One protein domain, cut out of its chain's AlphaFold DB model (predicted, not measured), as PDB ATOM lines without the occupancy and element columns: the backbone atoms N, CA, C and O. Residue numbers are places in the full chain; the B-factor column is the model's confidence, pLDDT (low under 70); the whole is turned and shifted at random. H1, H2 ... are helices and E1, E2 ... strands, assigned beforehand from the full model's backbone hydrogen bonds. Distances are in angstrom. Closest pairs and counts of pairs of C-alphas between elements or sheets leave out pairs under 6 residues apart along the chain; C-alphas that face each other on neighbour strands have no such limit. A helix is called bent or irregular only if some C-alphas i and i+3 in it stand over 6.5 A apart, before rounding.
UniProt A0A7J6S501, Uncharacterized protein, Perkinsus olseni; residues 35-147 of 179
ATOM      1  N   PRO A  35      17.629  -5.803 -33.892       65.38
ATOM      2  CA  PRO A  35      18.852  -5.945 -34.664       65.38
ATOM      3  C   PRO A  35      19.525  -7.282 -34.354       65.38
ATOM      4  O   PRO A  35      19.737  -7.636 -33.196       65.38
ATOM      5  N   VAL A  36      19.892  -7.996 -35.413       66.19
ATOM      6  CA  VAL A  36      20.640  -9.247 -35.342       66.19
ATOM      7  C   VAL A  36      22.060  -8.987 -35.829       66.19
ATOM      8  O   VAL A  36      22.280  -8.628 -36.990       66.19
ATOM      9  N   GLU A  37      23.037  -9.193 -34.951       63.31
ATOM     10  CA  GLU A  37      24.456  -8.978 -35.246       63.31
ATOM     11  C   GLU A  37      25.187 -10.320 -35.289       63.31
ATOM     12  O   GLU A  37      25.484 -10.892 -34.253       63.31
ATOM     13  N   GLU A  38      25.488 -10.823 -36.492       60.38
ATOM     14  CA  GLU A  38      26.151 -12.126 -36.710       60.38
ATOM     15  C   GLU A  38      25.319 -13.376 -36.314       60.38
ATOM     16  O   GLU A  38      25.883 -14.456 -36.173       60.38
ATOM     17  N   GLY A  39      23.981 -13.275 -36.235       58.59
ATOM     18  CA  GLY A  39      23.061 -14.422 -36.015       58.59
ATOM     19  C   GLY A  39      22.477 -14.545 -34.599       58.59
ATOM     20  O   GLY A  39      22.266 -15.638 -34.090       58.59
ATOM     21  N   PHE A  40      22.278 -13.410 -33.947       62.31
ATOM     22  CA  PHE A  40      22.595 -13.268 -32.547       62.31
ATOM     23  C   PHE A  40      21.900 -12.011 -31.976       62.31
ATOM     24  O   PHE A  40      21.929 -10.962 -32.631       62.31
ATOM     25  N   VAL A  41      21.272 -12.116 -30.795       68.69
ATOM     26  CA  VAL A  41      20.462 -11.047 -30.162       68.69
ATOM     27  C   VAL A  41      20.936 -10.742 -28.736       68.69
ATOM     28  O   VAL A  41      21.384 -11.639 -28.021       68.69
ATOM     29  N   ARG A  42      20.811  -9.471 -28.327       71.31
ATOM     30  CA  ARG A  42      21.055  -9.004 -26.955       71.31
ATOM     31  C   ARG A  42      19.736  -8.853 -26.210       71.31
ATOM     32  O   ARG A  42      18.823  -8.204 -26.722       71.31
ATOM     33  N   VAL A  43      19.675  -9.395 -25.001       76.88
ATOM     34  CA  VAL A  43      18.514  -9.274 -24.113       76.88
ATOM     35  C   VAL A  43      18.976  -8.894 -22.710       76.88
ATOM     36  O   VAL A  43      20.137  -9.092 -22.343       76.88
ATOM     37  N   ASN A  44      18.080  -8.327 -21.917       82.31
ATOM     38  CA  ASN A  44      18.308  -8.105 -20.498       82.31
ATOM     39  C   ASN A  44      17.212  -8.842 -19.728       82.31
ATOM     40  O   ASN A  44      16.041  -8.650 -20.034       82.31
ATOM     41  N   VAL A  45      17.596  -9.703 -18.792       82.94
ATOM     42  CA  VAL A  45      16.671 -10.476 -17.957       82.94
ATOM     43  C   VAL A  45      17.005 -10.186 -16.502       82.94
ATOM     44  O   VAL A  45      18.149 -10.370 -16.094       82.94
ATOM     45  N   ASP A  46      16.043  -9.683 -15.733       85.00
ATOM     46  CA  ASP A  46      16.216  -9.316 -14.315       85.00
ATOM     47  C   ASP A  46      17.408  -8.373 -14.055       85.00
ATOM     48  O   ASP A  46      18.135  -8.483 -13.068       85.00
ATOM     49  N   GLY A  47      17.670  -7.448 -14.983       81.62
ATOM     50  CA  GLY A  47      18.815  -6.535 -14.905       81.62
ATOM     51  C   GLY A  47      20.152  -7.158 -15.331       81.62
ATOM     52  O   GLY A  47      21.148  -6.436 -15.464       81.62
ATOM     53  N   GLN A  48      20.189  -8.466 -15.600       83.62
ATOM     54  CA  GLN A  48      21.348  -9.159 -16.145       83.62
ATOM     55  C   GLN A  48      21.365  -9.004 -17.657       83.62
ATOM     56  O   GLN A  48      20.495  -9.474 -18.386       83.62
ATOM     57  N   LYS A  49      22.398  -8.327 -18.150       74.75
ATOM     58  CA  LYS A  49      22.596  -8.134 -19.583       74.75
ATOM     59  C   LYS A  49      23.176  -9.408 -20.181       74.75
ATOM     60  O   LYS A  49      24.386  -9.637 -20.151       74.75
ATOM     61  N   ILE A  50      22.294 -10.209 -20.755       73.75
ATOM     62  CA  ILE A  50      22.628 -11.454 -21.425       73.75
ATOM     63  C   ILE A  50      23.066 -11.091 -22.843       73.75
ATOM     64  O   ILE A  50      22.265 -10.910 -23.763       73.75
ATOM     65  N   GLY A  51      24.377 -10.887 -22.980       60.38
ATOM     66  CA  GLY A  51      25.012 -10.541 -24.249       60.38
ATOM     67  C   GLY A  51      25.886  -9.285 -24.225       60.38
ATOM     68  O   GLY A  51      25.625  -8.347 -24.978       60.38
ATOM     69  N   LEU A  52      26.943  -9.232 -23.400       35.97
ATOM     70  CA  LEU A  52      27.861  -8.082 -23.413       35.97
ATOM     71  C   LEU A  52      29.353  -8.408 -23.490       35.97
ATOM     72  O   LEU A  52      29.917  -8.884 -22.515       35.97
ATOM     73  N   PHE A  53      29.979  -7.995 -24.603       35.00
ATOM     74  CA  PHE A  53      30.967  -6.905 -24.625       35.00
ATOM     75  C   PHE A  53      30.911  -6.134 -25.964       35.00
ATOM     76  O   PHE A  53      30.436  -6.646 -26.975       35.00
ATOM     77  N   GLU A  54      31.383  -4.879 -25.944       36.31
ATOM     78  CA  GLU A  54      31.364  -3.851 -27.013       36.31
ATOM     79  C   GLU A  54      32.133  -4.200 -28.298       36.31
ATOM     80  O   GLU A  54      32.111  -3.449 -29.273       36.31
ATOM     81  N   THR A  55      32.772  -5.360 -28.346       36.97
ATOM     82  CA  THR A  55      33.335  -5.926 -29.564       36.97
ATOM     83  C   THR A  55      32.551  -7.187 -29.870       36.97
ATOM     84  O   THR A  55      32.679  -8.155 -29.132       36.97
ATOM     85  N   THR A  56      31.712  -7.134 -30.911       37.59
ATOM     86  CA  THR A  56      31.122  -8.276 -31.640       37.59
ATOM     87  C   THR A  56      31.408  -9.642 -31.004       37.59
ATOM     88  O   THR A  56      32.541 -10.102 -31.164       37.59
ATOM     89  N   ARG A  57      30.408 -10.259 -30.330       41.72
ATOM     90  CA  ARG A  57      30.160 -11.729 -30.211       41.72
ATOM     91  C   ARG A  57      29.461 -12.235 -28.927       41.72
ATOM     92  O   ARG A  57      29.456 -13.436 -28.702       41.72
ATOM     93  N   ASN A  58      28.811 -11.416 -28.100       37.94
ATOM     94  CA  ASN A  58      28.070 -11.939 -26.933       37.94
ATOM     95  C   ASN A  58      26.580 -11.950 -27.221       37.94
ATOM     96  O   ASN A  58      25.931 -10.925 -27.060       37.94
ATOM     97  N   ASN A  59      26.039 -13.074 -27.670       47.94
ATOM     98  CA  ASN A  59      24.689 -13.062 -28.195       47.94
ATOM     99  C   ASN A  59      24.004 -14.424 -28.040       47.94
ATOM    100  O   ASN A  59      24.646 -15.466 -28.170       47.94
ATOM    101  N   LEU A  60      22.692 -14.400 -27.815       49.03
ATOM    102  CA  LEU A  60      21.849 -15.593 -27.841       49.03
ATOM    103  C   LEU A  60      21.693 -16.077 -29.279       49.03
ATOM    104  O   LEU A  60      21.359 -15.285 -30.166       49.03
ATOM    105  N   PHE A  61      21.966 -17.360 -29.511       58.53
ATOM    106  CA  PHE A  61      21.799 -17.971 -30.822       58.53
ATOM    107  C   PHE A  61      20.311 -18.101 -31.143       58.53
ATOM    108  O   PHE A  61      19.538 -18.654 -30.363       58.53
ATOM    109  N   LEU A  62      19.911 -17.586 -32.302       55.66
ATOM    110  CA  LEU A  62      18.550 -17.748 -32.794       55.66
ATOM    111  C   LEU A  62      18.396 -19.141 -33.407       55.66
ATOM    112  O   LEU A  62      18.742 -19.353 -34.571       55.66
ATOM    113  N   ASP A  63      17.862 -20.078 -32.627       57.78
ATOM    114  CA  ASP A  63      17.475 -21.395 -33.121       57.78
ATOM    115  C   ASP A  63      15.971 -21.433 -33.408       57.78
ATOM    116  O   ASP A  63      15.147 -21.542 -32.509       57.78
ATOM    117  N   SER A  64      15.591 -21.387 -34.685       50.69
ATOM    118  CA  SER A  64      14.188 -21.536 -35.098       50.69
ATOM    119  C   SER A  64      13.588 -22.916 -34.781       50.69
ATOM    120  O   SER A  64      12.391 -23.119 -34.985       50.69
ATOM    121  N   GLY A  65      14.413 -23.888 -34.380       50.47
ATOM    122  CA  GLY A  65      13.990 -25.218 -33.948       50.47
ATOM    123  C   GLY A  65      13.561 -25.294 -32.482       50.47
ATOM    124  O   GLY A  65      12.943 -26.290 -32.111       50.47
ATOM    125  N   TYR A  66      13.843 -24.261 -31.680       59.66
ATOM    126  CA  TYR A  66      13.501 -24.201 -30.261       59.66
ATOM    127  C   TYR A  66      12.738 -22.906 -29.950       59.66
ATOM    128  O   TYR A  66      13.294 -21.823 -30.110       59.66
ATOM    129  N   PRO A  67      11.456 -22.991 -29.544       63.62
ATOM    130  CA  PRO A  67      10.627 -21.804 -29.335       63.62
ATOM    131  C   PRO A  67      10.980 -21.028 -28.057       63.62
ATOM    132  O   PRO A  67      10.578 -19.874 -27.931       63.62
ATOM    133  N   ASP A  68      11.736 -21.637 -27.138       70.12
ATOM    134  CA  ASP A  68      11.935 -21.124 -25.783       70.12
ATOM    135  C   ASP A  68      13.285 -20.415 -25.622       70.12
ATOM    136  O   ASP A  68      14.337 -20.908 -26.046       70.12
ATOM    137  N   LEU A  69      13.279 -19.268 -24.934       77.19
ATOM    138  CA  LEU A  69      14.508 -18.599 -24.516       77.19
ATOM    139  C   LEU A  69      15.217 -19.458 -23.463       77.19
ATOM    140  O   LEU A  69      14.708 -19.626 -22.358       77.19
ATOM    141  N   THR A  70      16.406 -19.965 -23.793       77.88
ATOM    142  CA  THR A  70      17.223 -20.781 -22.881       77.88
ATOM    143  C   THR A  70      18.575 -20.123 -22.621       77.88
ATOM    144  O   THR A  70      19.270 -19.729 -23.558       77.88
ATOM    145  N   MET A  71      18.956 -20.029 -21.350       83.62
ATOM    146  CA  MET A  71      20.240 -19.497 -20.871       83.62
ATOM    147  C   MET A  71      21.004 -20.571 -20.094       83.62
ATOM    148  O   MET A  71      20.395 -21.513 -19.592       83.62
ATOM    149  N   LEU A  72      22.328 -20.451 -19.981       83.75
ATOM    150  CA  LEU A  72      23.134 -21.385 -19.184       83.75
ATOM    151  C   LEU A  72      23.203 -20.936 -17.721       83.75
ATOM    152  O   LEU A  72      23.349 -19.746 -17.456       83.75
ATOM    153  N   ASP A  73      23.153 -21.873 -16.775       86.69
ATOM    154  CA  ASP A  73      23.435 -21.569 -15.370       86.69
ATOM    155  C   ASP A  73      24.886 -21.106 -15.218       86.69
ATOM    156  O   ASP A  73      25.828 -21.873 -15.447       86.69
ATOM    157  N   GLY A  74      25.063 -19.844 -14.829       87.56
ATOM    158  CA  GLY A  74      26.375 -19.221 -14.739       87.56
ATOM    159  C   GLY A  74      27.274 -19.869 -13.688       87.56
ATOM    160  O   GLY A  74      28.471 -20.034 -13.924       87.56
ATOM    161  N   HIS A  75      26.708 -20.306 -12.557       88.31
ATOM    162  CA  HIS A  75      27.482 -20.958 -11.498       88.31
ATOM    163  C   HIS A  75      28.054 -22.298 -11.955       88.31
ATOM    164  O   HIS A  75      29.257 -22.539 -11.815       88.31
ATOM    165  N   TRP A  76      27.212 -23.152 -12.538       87.19
ATOM    166  CA  TRP A  76      27.658 -24.402 -13.138       87.19
ATOM    167  C   TRP A  76      28.665 -24.170 -14.274       87.19
ATOM    168  O   TRP A  76      29.695 -24.847 -14.332       87.19
ATOM    169  N   TYR A  77      28.407 -23.198 -15.151       83.06
ATOM    170  CA  TYR A  77      29.260 -22.942 -16.309       83.06
ATOM    171  C   TYR A  77      30.675 -22.514 -15.904       83.06
ATOM    172  O   TYR A  77      31.658 -23.075 -16.392       83.06
ATOM    173  N   GLU A  78      30.814 -21.581 -14.958       85.25
ATOM    174  CA  GLU A  78      32.138 -21.185 -14.458       85.25
ATOM    175  C   GLU A  78      32.837 -22.303 -13.672       85.25
ATOM    176  O   GLU A  78      34.068 -22.396 -13.677       85.25
ATOM    177  N   GLN A  79      32.081 -23.181 -13.011       86.62
ATOM    178  CA  GLN A  79      32.656 -24.347 -12.343       86.62
ATOM    179  C   GLN A  79      33.268 -25.338 -13.345       86.62
ATOM    180  O   GLN A  79      34.332 -25.901 -13.070       86.62
ATOM    181  N   GLU A  80      32.615 -25.548 -14.489       80.94
ATOM    182  CA  GLU A  80      33.042 -26.511 -15.509       80.94
ATOM    183  C   GLU A  80      34.155 -25.952 -16.409       80.94
ATOM    184  O   GLU A  80      35.166 -26.620 -16.648       80.94
ATOM    185  N   TYR A  81      34.003 -24.709 -16.873       77.88
ATOM    186  CA  TYR A  81      34.879 -24.097 -17.880       77.88
ATOM    187  C   TYR A  81      35.916 -23.130 -17.295       77.88
ATOM    188  O   TYR A  81      36.845 -22.715 -17.989       77.88
ATOM    189  N   GLY A  82      35.824 -22.836 -15.998       84.81
ATOM    190  CA  GLY A  82      36.752 -21.976 -15.276       84.81
ATOM    191  C   GLY A  82      36.153 -20.621 -14.917       84.81
ATOM    192  O   GLY A  82      35.185 -20.141 -15.504       84.81
ATOM    193  N   LYS A  83      36.770 -19.983 -13.919       83.88
ATOM    194  CA  LYS A  83      36.399 -18.635 -13.487       83.88
ATOM    195  C   LYS A  83      36.411 -17.684 -14.684       83.88
ATOM    196  O   LYS A  83      37.361 -17.718 -15.464       83.88
ATOM    197  N   ASP A  84      35.408 -16.812 -14.761       82.00
ATOM    198  CA  ASP A  84      35.213 -15.840 -15.837       82.00
ATOM    199  C   ASP A  84      34.802 -16.438 -17.197       82.00
ATOM    200  O   ASP A  84      34.672 -15.681 -18.160       82.00
ATOM    201  N   ALA A  85      34.520 -17.746 -17.299       78.62
ATOM    202  CA  ALA A  85      34.019 -18.353 -18.539       78.62
ATOM    203  C   ALA A  85      32.708 -17.706 -19.020       78.62
ATOM    204  O   ALA A  85      32.479 -17.567 -20.216       78.62
ATOM    205  N   CYS A  86      31.874 -17.199 -18.108       78.00
ATOM    206  CA  CYS A  86      30.661 -16.461 -18.469       78.00
ATOM    207  C   CYS A  86      30.912 -15.078 -19.088       78.00
ATOM    208  O   CYS A  86      29.988 -14.466 -19.628       78.00
ATOM    209  N   LYS A  87      32.153 -14.575 -19.038       77.31
ATOM    210  CA  LYS A  87      32.563 -13.378 -19.786       77.31
ATOM    211  C   LYS A  87      32.884 -13.705 -21.242       77.31
ATOM    212  O   LYS A  87      32.997 -12.775 -22.045       77.31
ATOM    213  N   GLU A  88      33.046 -14.986 -21.586       66.19
ATOM    214  CA  GLU A  88      33.359 -15.387 -22.949       66.19
ATOM    215  C   GLU A  88      32.192 -15.095 -23.907       66.19
ATOM    216  O   GLU A  88      31.015 -15.268 -23.563       66.19
ATOM    217  N   PRO A  89      32.499 -14.642 -25.133       55.38
ATOM    218  CA  PRO A  89      31.475 -14.356 -26.119       55.38
ATOM    219  C   PRO A  89      30.623 -15.573 -26.479       55.38
ATOM    220  O   PRO A  89      31.137 -16.591 -26.928       55.38
ATOM    221  N   GLY A  90      29.304 -15.447 -26.304       57.69
ATOM    222  CA  GLY A  90      28.332 -16.491 -26.637       57.69
ATOM    223  C   GLY A  90      28.029 -17.467 -25.497       57.69
ATOM    224  O   GLY A  90      27.215 -18.361 -25.699       57.69
ATOM    225  N   ALA A  91      28.611 -17.277 -24.306       65.50
ATOM    226  CA  ALA A  91      28.339 -18.137 -23.149       65.50
ATOM    227  C   ALA A  91      26.867 -18.086 -22.695       65.50
ATOM    228  O   ALA A  91      26.334 -19.086 -22.233       65.50
ATOM    229  N   GLY A  92      26.192 -16.935 -22.844       73.69
ATOM    230  CA  GLY A  92      24.755 -16.816 -22.556       73.69
ATOM    231  C   GLY A  92      24.382 -17.188 -21.114       73.69
ATOM    232  O   GLY A  92      23.327 -17.779 -20.895       73.69
ATOM    233  N   CYS A  93      25.264 -16.893 -20.153       82.44
ATOM    234  CA  CYS A  93      25.065 -17.237 -18.750       82.44
ATOM    235  C   CYS A  93      24.027 -16.342 -18.069       82.44
ATOM    236  O   CYS A  93      24.066 -15.121 -18.230       82.44
ATOM    237  N   TYR A  94      23.198 -16.950 -17.227       87.50
ATOM    238  CA  TYR A  94      22.309 -16.301 -16.271       87.50
ATOM    239  C   TYR A  94      22.664 -16.776 -14.858       87.50
ATOM    240  O   TYR A  94      22.864 -17.972 -14.633       87.50
ATOM    241  N   PHE A  95      22.755 -15.850 -13.906       89.50
ATOM    242  CA  PHE A  95      22.994 -16.171 -12.499       89.50
ATOM    243  C   PHE A  95      21.680 -16.057 -11.736       89.50
ATOM    244  O   PHE A  95      21.142 -14.961 -11.597       89.50
ATOM    245  N   CYS A  96      21.153 -17.178 -11.244       87.88
ATOM    246  CA  CYS A  96      19.953 -17.135 -10.416       87.88
ATOM    247  C   CYS A  96      20.178 -16.258  -9.166       87.88
ATOM    248  O   CYS A  96      21.205 -16.420  -8.502       87.88
ATOM    249  N   PRO A  97      19.238 -15.356  -8.831       85.94
ATOM    250  CA  PRO A  97      19.288 -14.573  -7.599       85.94
ATOM    251  C   PRO A  97      19.358 -15.457  -6.341       85.94
ATOM    252  O   PRO A  97      18.804 -16.555  -6.320       85.94
ATOM    253  N   GLU A  98      20.014 -14.984  -5.276       83.50
ATOM    254  CA  GLU A  98      20.175 -15.757  -4.029       83.50
ATOM    255  C   GLU A  98      18.846 -16.019  -3.301       83.50
ATOM    256  O   GLU A  98      18.686 -17.048  -2.647       83.50
ATOM    257  N   ASP A  99      17.891 -15.098  -3.415       84.06
ATOM    258  CA  ASP A  99      16.532 -15.201  -2.875       84.06
ATOM    259  C   ASP A  99      15.662 -16.205  -3.642       84.06
ATOM    260  O   ASP A  99      14.713 -16.758  -3.085       84.06
ATOM    261  N   HIS A 100      16.023 -16.493  -4.893       83.19
ATOM    262  CA  HIS A 100      15.327 -17.433  -5.761       83.19
ATOM    263  C   HIS A 100      16.339 -18.277  -6.560       83.19
ATOM    264  O   HIS A 100      16.494 -18.056  -7.768       83.19
ATOM    265  N   PRO A 101      17.025 -19.254  -5.931       84.50
ATOM    266  CA  PRO A 101      18.045 -20.064  -6.594       84.50
ATOM    267  C   PRO A 101      17.455 -20.931  -7.715       84.50
ATOM    268  O   PRO A 101      16.260 -21.218  -7.745       84.50
ATOM    269  N   CYS A 102      18.298 -21.350  -8.660       83.62
ATOM    270  CA  CYS A 102      17.916 -22.307  -9.697       83.62
ATOM    271  C   CYS A 102      17.873 -23.715  -9.076       83.62
ATOM    272  O   CYS A 102      18.928 -24.335  -8.908       83.62
ATOM    273  N   ASP A 103      16.687 -24.221  -8.730       81.50
ATOM    274  CA  ASP A 103      16.534 -25.580  -8.201       81.50
ATOM    275  C   ASP A 103      16.270 -26.592  -9.324       81.50
ATOM    276  O   ASP A 103      15.168 -26.730  -9.845       81.50
ATOM    277  N   PHE A 104      17.323 -27.309  -9.711       76.12
ATOM    278  CA  PHE A 104      17.265 -28.329 -10.759       76.12
ATOM    279  C   PHE A 104      16.796 -29.705 -10.261       76.12
ATOM    280  O   PHE A 104      16.783 -30.641 -11.068       76.12
ATOM    281  N   GLU A 105      16.526 -29.870  -8.962       70.81
ATOM    282  CA  GLU A 105      16.045 -31.133  -8.386       70.81
ATOM    283  C   GLU A 105      14.512 -31.197  -8.333       70.81
ATOM    284  O   GLU A 105      13.958 -32.292  -8.439       70.81
ATOM    285  N   GLU A 106      13.832 -30.050  -8.222       58.56
ATOM    286  CA  GLU A 106      12.372 -29.987  -8.053       58.56
ATOM    287  C   GLU A 106      11.598 -29.707  -9.359       58.56
ATOM    288  O   GLU A 106      10.541 -30.302  -9.576       58.56
ATOM    289  N   ASP A 107      12.143 -28.892 -10.273       54.94
ATOM    290  CA  ASP A 107      11.450 -28.434 -11.491       54.94
ATOM    291  C   ASP A 107      11.999 -29.094 -12.770       54.94
ATOM    292  O   ASP A 107      12.571 -28.446 -13.653       54.94
ATOM    293  N   GLU A 108      11.850 -30.420 -12.879       56.62
ATOM    294  CA  GLU A 108      12.346 -31.181 -14.033       56.62
ATOM    295  C   GLU A 108      11.513 -30.919 -15.303       56.62
ATOM    296  O   GLU A 108      10.511 -31.587 -15.581       56.62
ATOM    297  N   LEU A 109      11.975 -29.992 -16.148       61.28
ATOM    298  CA  LEU A 109      11.584 -29.985 -17.558       61.28
ATOM    299  C   LEU A 109      12.194 -31.184 -18.309       61.28
ATOM    300  O   LEU A 109      13.286 -31.656 -17.968       61.28
ATOM    301  N   PRO A 110      11.541 -31.666 -19.386       58.06
ATOM    302  CA  PRO A 110      12.109 -32.704 -20.231       58.06
ATOM    303  C   PRO A 110      13.465 -32.270 -20.800       58.06
ATOM    304  O   PRO A 110      13.626 -31.177 -21.337       58.06
ATOM    305  N   LEU A 111      14.434 -33.182 -20.706       62.16
ATOM    306  CA  LEU A 111      15.795 -33.026 -21.208       62.16
ATOM    307  C   LEU A 111      15.807 -32.513 -22.658       62.16
ATOM    308  O   LEU A 111      15.384 -33.219 -23.579       62.16
ATOM    309  N   THR A 112      16.329 -31.306 -22.879       60.09
ATOM    310  CA  THR A 112      16.471 -30.749 -24.228       60.09
ATOM    311  C   THR A 112      17.726 -31.326 -24.878       60.09
ATOM    312  O   THR A 112      18.834 -31.167 -24.358       60.09
ATOM    313  N   ARG A 113      17.562 -32.024 -26.010       55.69
ATOM    314  CA  ARG A 113      18.671 -32.625 -26.764       55.69
ATOM    315  C   ARG A 113      19.038 -31.753 -27.956       55.69
ATOM    316  O   ARG A 113      18.307 -31.690 -28.941       55.69
ATOM    317  N   PHE A 114      20.208 -31.140 -27.896       58.19
ATOM    318  CA  PHE A 114      20.737 -30.337 -28.991       58.19
ATOM    319  C   PHE A 114      21.303 -31.229 -30.106       58.19
ATOM    320  O   PHE A 114      21.541 -32.430 -29.927       58.19
ATOM    321  N   GLY A 115      21.478 -30.653 -31.301       48.69
ATOM    322  CA  GLY A 115      21.909 -31.376 -32.508       48.69
ATOM    323  C   GLY A 115      23.300 -32.023 -32.414       48.69
ATOM    324  O   GLY A 115      23.644 -32.867 -33.238       48.69
ATOM    325  N   ASP A 116      24.079 -31.662 -31.398       56.28
ATOM    326  CA  ASP A 116      25.385 -32.216 -31.030       56.28
ATOM    327  C   ASP A 116      25.294 -33.382 -30.019       56.28
ATOM    328  O   ASP A 116      26.319 -33.882 -29.562       56.28
ATOM    329  N   ASN A 117      24.081 -33.854 -29.702       57.78
ATOM    330  CA  ASN A 117      23.766 -34.817 -28.638       57.78
ATOM    331  C   ASN A 117      24.001 -34.311 -27.208       57.78
ATOM    332  O   ASN A 117      23.835 -35.096 -26.266       57.78
ATOM    333  N   THR A 118      24.317 -33.030 -27.021       65.25
ATOM    334  CA  THR A 118      24.343 -32.436 -25.688       65.25
ATOM    335  C   THR A 118      22.930 -32.440 -25.128       65.25
ATOM    336  O   THR A 118      21.963 -32.086 -25.804       65.25
ATOM    337  N   THR A 119      22.805 -32.906 -23.891       70.81
ATOM    338  CA  THR A 119      21.520 -32.996 -23.207       70.81
ATOM    339  C   THR A 119      21.542 -32.043 -22.026       70.81
ATOM    340  O   THR A 119      22.326 -32.247 -21.093       70.81
ATOM    341  N   LEU A 120      20.696 -31.017 -22.061       75.62
ATOM    342  CA  LEU A 120      20.584 -30.051 -20.976       75.62
ATOM    343  C   LEU A 120      19.391 -30.385 -20.072       75.62
ATOM    344  O   LEU A 120      18.326 -30.778 -20.549       75.62
ATOM    345  N   ARG A 121      19.604 -30.245 -18.763       81.00
ATOM    346  CA  ARG A 121      18.551 -30.137 -17.748       81.00
ATOM    347  C   ARG A 121      18.209 -28.666 -17.600       81.00
ATOM    348  O   ARG A 121      19.130 -27.868 -17.444       81.00
ATOM    349  N   SER A 122      16.925 -28.343 -17.597       82.56
ATOM    350  CA  SER A 122      16.446 -26.965 -17.534       82.56
ATOM    351  C   SER A 122      15.445 -26.786 -16.402       82.56
ATOM    352  O   SER A 122      14.710 -27.720 -16.093       82.56
ATOM    353  N   VAL A 123      15.410 -25.584 -15.839       85.25
ATOM    354  CA  VAL A 123      14.379 -25.109 -14.907       85.25
ATOM    355  C   VAL A 123      13.652 -23.937 -15.547       85.25
ATOM    356  O   VAL A 123      14.287 -23.112 -16.215       85.25
ATOM    357  N   LEU A 124      12.335 -23.863 -15.362       84.25
ATOM    358  CA  LEU A 124      11.554 -22.704 -15.788       84.25
ATOM    359  C   LEU A 124      11.699 -21.574 -14.783       84.25
ATOM    360  O   LEU A 124      11.704 -21.792 -13.573       84.25
ATOM    361  N   ARG A 125      11.781 -20.358 -15.301       84.12
ATOM    362  CA  ARG A 125      11.814 -19.121 -14.533       84.12
ATOM    363  C   ARG A 125      10.922 -18.102 -15.208       84.12
ATOM    364  O   ARG A 125      10.813 -18.094 -16.428       84.12
ATOM    365  N   SER A 126      10.341 -17.226 -14.406       84.69
ATOM    366  CA  SER A 126       9.696 -16.012 -14.879       84.69
ATOM    367  C   SER A 126      10.462 -14.804 -14.354       84.69
ATOM    368  O   SER A 126      11.010 -14.832 -13.249       84.69
ATOM    369  N   GLY A 127      10.546 -13.756 -15.165       84.00
ATOM    370  CA  GLY A 127      11.272 -12.544 -14.799       84.00
ATOM    371  C   GLY A 127      10.976 -11.378 -15.726       84.00
ATOM    372  O   GLY A 127      10.113 -11.452 -16.605       84.00
ATOM    373  N   LEU A 128      11.695 -10.278 -15.523       82.69
ATOM    374  CA  LEU A 128      11.574  -9.088 -16.358       82.69
ATOM    375  C   LEU A 128      12.499  -9.206 -17.569       82.69
ATOM    376  O   LEU A 128      13.717  -9.075 -17.431       82.69
ATOM    377  N   LEU A 129      11.928  -9.381 -18.759       84.00
ATOM    378  CA  LEU A 129      12.654  -9.300 -20.024       84.00
ATOM    379  C   LEU A 129      12.618  -7.866 -20.560       84.00
ATOM    380  O   LEU A 129      11.550  -7.299 -20.773       84.00
ATOM    381  N   VAL A 130      13.784  -7.306 -20.869       81.31
ATOM    382  CA  VAL A 130      13.928  -6.030 -21.573       81.31
ATOM    383  C   VAL A 130      14.607  -6.257 -22.921       81.31
ATOM    384  O   VAL A 130      15.738  -6.751 -23.000       81.31
ATOM    385  N   LEU A 131      13.911  -5.878 -23.993       77.38
ATOM    386  CA  LEU A 131      14.302  -6.118 -25.379       77.38
ATOM    387  C   LEU A 131      14.012  -4.890 -26.243       77.38
ATOM    388  O   LEU A 131      12.856  -4.528 -26.433       77.38
ATOM    389  N   ALA A 132      15.064  -4.261 -26.780       72.69
ATOM    390  CA  ALA A 132      14.962  -3.043 -27.598       72.69
ATOM    391  C   ALA A 132      14.030  -1.978 -26.972       72.69
ATOM    392  O   ALA A 132      13.091  -1.505 -27.609       72.69
ATOM    393  N   ASP A 133      14.285  -1.662 -25.696       73.38
ATOM    394  CA  ASP A 133      13.543  -0.697 -24.866       73.38
ATOM    395  C   ASP A 133      12.073  -1.064 -24.574       73.38
ATOM    396  O   ASP A 133      11.329  -0.250 -24.028       73.38
ATOM    397  N   ARG A 134      11.643  -2.289 -24.901       75.94
ATOM    398  CA  ARG A 134      10.361  -2.850 -24.456       75.94
ATOM    399  C   ARG A 134      10.566  -3.783 -23.279       75.94
ATOM    400  O   ARG A 134      11.503  -4.574 -23.275       75.94
ATOM    401  N   GLU A 135       9.646  -3.717 -22.331       81.38
ATOM    402  CA  GLU A 135       9.636  -4.556 -21.142       81.38
ATOM    403  C   GLU A 135       8.503  -5.582 -21.236       81.38
ATOM    404  O   GLU A 135       7.386  -5.256 -21.642       81.38
ATOM    405  N   ALA A 136       8.802  -6.822 -20.867       78.81
ATOM    406  CA  ALA A 136       7.839  -7.888 -20.658       78.81
ATOM    407  C   ALA A 136       8.068  -8.442 -19.248       78.81
ATOM    408  O   ALA A 136       9.063  -9.121 -18.993       78.81
ATOM    409  N   ALA A 137       7.171  -8.087 -18.328       79.25
ATOM    410  CA  ALA A 137       7.125  -8.679 -16.998       79.25
ATOM    411  C   ALA A 137       6.596 -10.116 -17.078       79.25
ATOM    412  O   ALA A 137       5.872 -10.452 -18.018       79.25
ATOM    413  N   ASP A 138       6.962 -10.938 -16.094       80.81
ATOM    414  CA  ASP A 138       6.558 -12.345 -15.993       80.81
ATOM    415  C   ASP A 138       6.824 -13.137 -17.287       80.81
ATOM    416  O   ASP A 138       6.026 -13.975 -17.714       80.81
ATOM    417  N   PHE A 139       7.944 -12.828 -17.952       80.50
ATOM    418  CA  PHE A 139       8.371 -13.520 -19.158       80.50
ATOM    419  C   PHE A 139       8.981 -14.867 -18.783       80.50
ATOM    420  O   PHE A 139       9.956 -14.905 -18.032       80.50
ATOM    421  N   ASP A 140       8.436 -15.949 -19.334       83.12
ATOM    422  CA  ASP A 140       8.923 -17.303 -19.085       83.12
ATOM    423  C   ASP A 140      10.199 -17.592 -19.893       83.12
ATOM    424  O   ASP A 140      10.255 -17.414 -21.113       83.12
ATOM    425  N   PHE A 141      11.233 -18.074 -19.213       81.81
ATOM    426  CA  PHE A 141      12.494 -18.505 -19.804       81.81
ATOM    427  C   PHE A 141      13.038 -19.745 -19.094       81.81
ATOM    428  O   PHE A 141      12.654 -20.076 -17.975       81.81
ATOM    429  N   SER A 142      13.958 -20.444 -19.753       84.50
ATOM    430  CA  SER A 142      14.634 -21.615 -19.199       84.50
ATOM    431  C   SER A 142      16.067 -21.288 -18.799       84.50
ATOM    432  O   SER A 142      16.809 -20.663 -19.559       84.50
ATOM    433  N   VAL A 143      16.489 -21.769 -17.632       84.38
ATOM    434  CA  VAL A 143      17.904 -21.800 -17.237       84.38
ATOM    435  C   VAL A 143      18.369 -23.243 -17.251       84.38
ATOM    436  O   VAL A 143      17.705 -24.111 -16.692       84.38
ATOM    437  N   ALA A 144      19.492 -23.511 -17.905       84.19
ATOM    438  CA  ALA A 144      19.910 -24.851 -18.260       84.19
ATOM    439  C   ALA A 144      21.336 -25.176 -17.803       84.19
ATOM    440  O   ALA A 144      22.235 -24.339 -17.841       84.19
ATOM    441  N   LYS A 145      21.566 -26.436 -17.433       82.94
ATOM    442  CA  LYS A 145      22.894 -27.007 -17.168       82.94
ATOM    443  C   LYS A 145      23.039 -28.362 -17.850       82.94
ATOM    444  O   LYS A 145      22.046 -29.043 -18.109       82.94
ATOM    445  N   SER A 146      24.264 -28.797 -18.135       74.94
ATOM    446  CA  SER A 146      24.463 -30.121 -18.736       74.94
ATOM    447  C   SER A 146      24.009 -31.244 -17.799       74.94
ATOM    448  O   SER A 146      24.317 -31.255 -16.608       74.94
ATOM    449  N   SER A 147      23.279 -32.212 -18.354       64.50
ATOM    450  CA  SER A 147      22.780 -33.389 -17.632       64.50
ATOM    451  C   SER A 147      23.816 -34.508 -17.499       64.50
ATOM    452  O   SER A 147      23.666 -35.397 -16.657       64.50
TER     453      SER A 147
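AT A GLANCE: This is residues 35 to 147 of the 179 residues of an uncharacterized protein of Perkinsus olseni (UniProt A0A7J6S501). With little regular structure, this is a long, bent hairpin, E4 and E5, among long loops, with the small hairpin E1 and E2 beside E4 near its turn and E3 beside E5. The strongly twisted mixed sheet runs E2, E1, E4, E5, E3, and H1 only grazes it. The printed part has 113 residues, 44 in named elements, ordered E1, E2, E3, H1, E4, E5; it is mostly strand, compact, radius of gyration of the C-alphas 13.6 A, spans 35 by 31 by 30 A.

HOW THE PARTS SIT: E1, residues 43 to 45, and E2, residues 48 to 50, form a hairpin; N 45 and O 48 are 2.9 A apart. E3, residues 70 to 73, is parallel to E5, residues 134 to 146; N 73 and O 144 are 2.8 A apart. H1, residues 74 to 81, has every O i to N i+4 pair within hydrogen-bond range; its closest C-alpha to E5 is Trp 76, 6.8 A from that of Lys 145. E4, residues 119 to 131, is antiparallel to E1, with N 130 and O 44 2.8 A apart, and forms a hairpin with E5, with N 125 and O 141 2.8 A apart.

IN THESE COORDINATES: E1 begins at C-alpha 43 (18.514, -9.274, -24.113). E4, 27.9 A long, bends by 92 degrees at residue 128. E5, 31.2 A long, ends at C-alpha 146 (24.463, -30.121, -18.736).

THE WHOLE: The printed part has no cut. The links E2 to E3 and H1 to E4 are long. Mean pLDDT of the printed part is 71.6; 42 residues are under 70, among them 51 to 67.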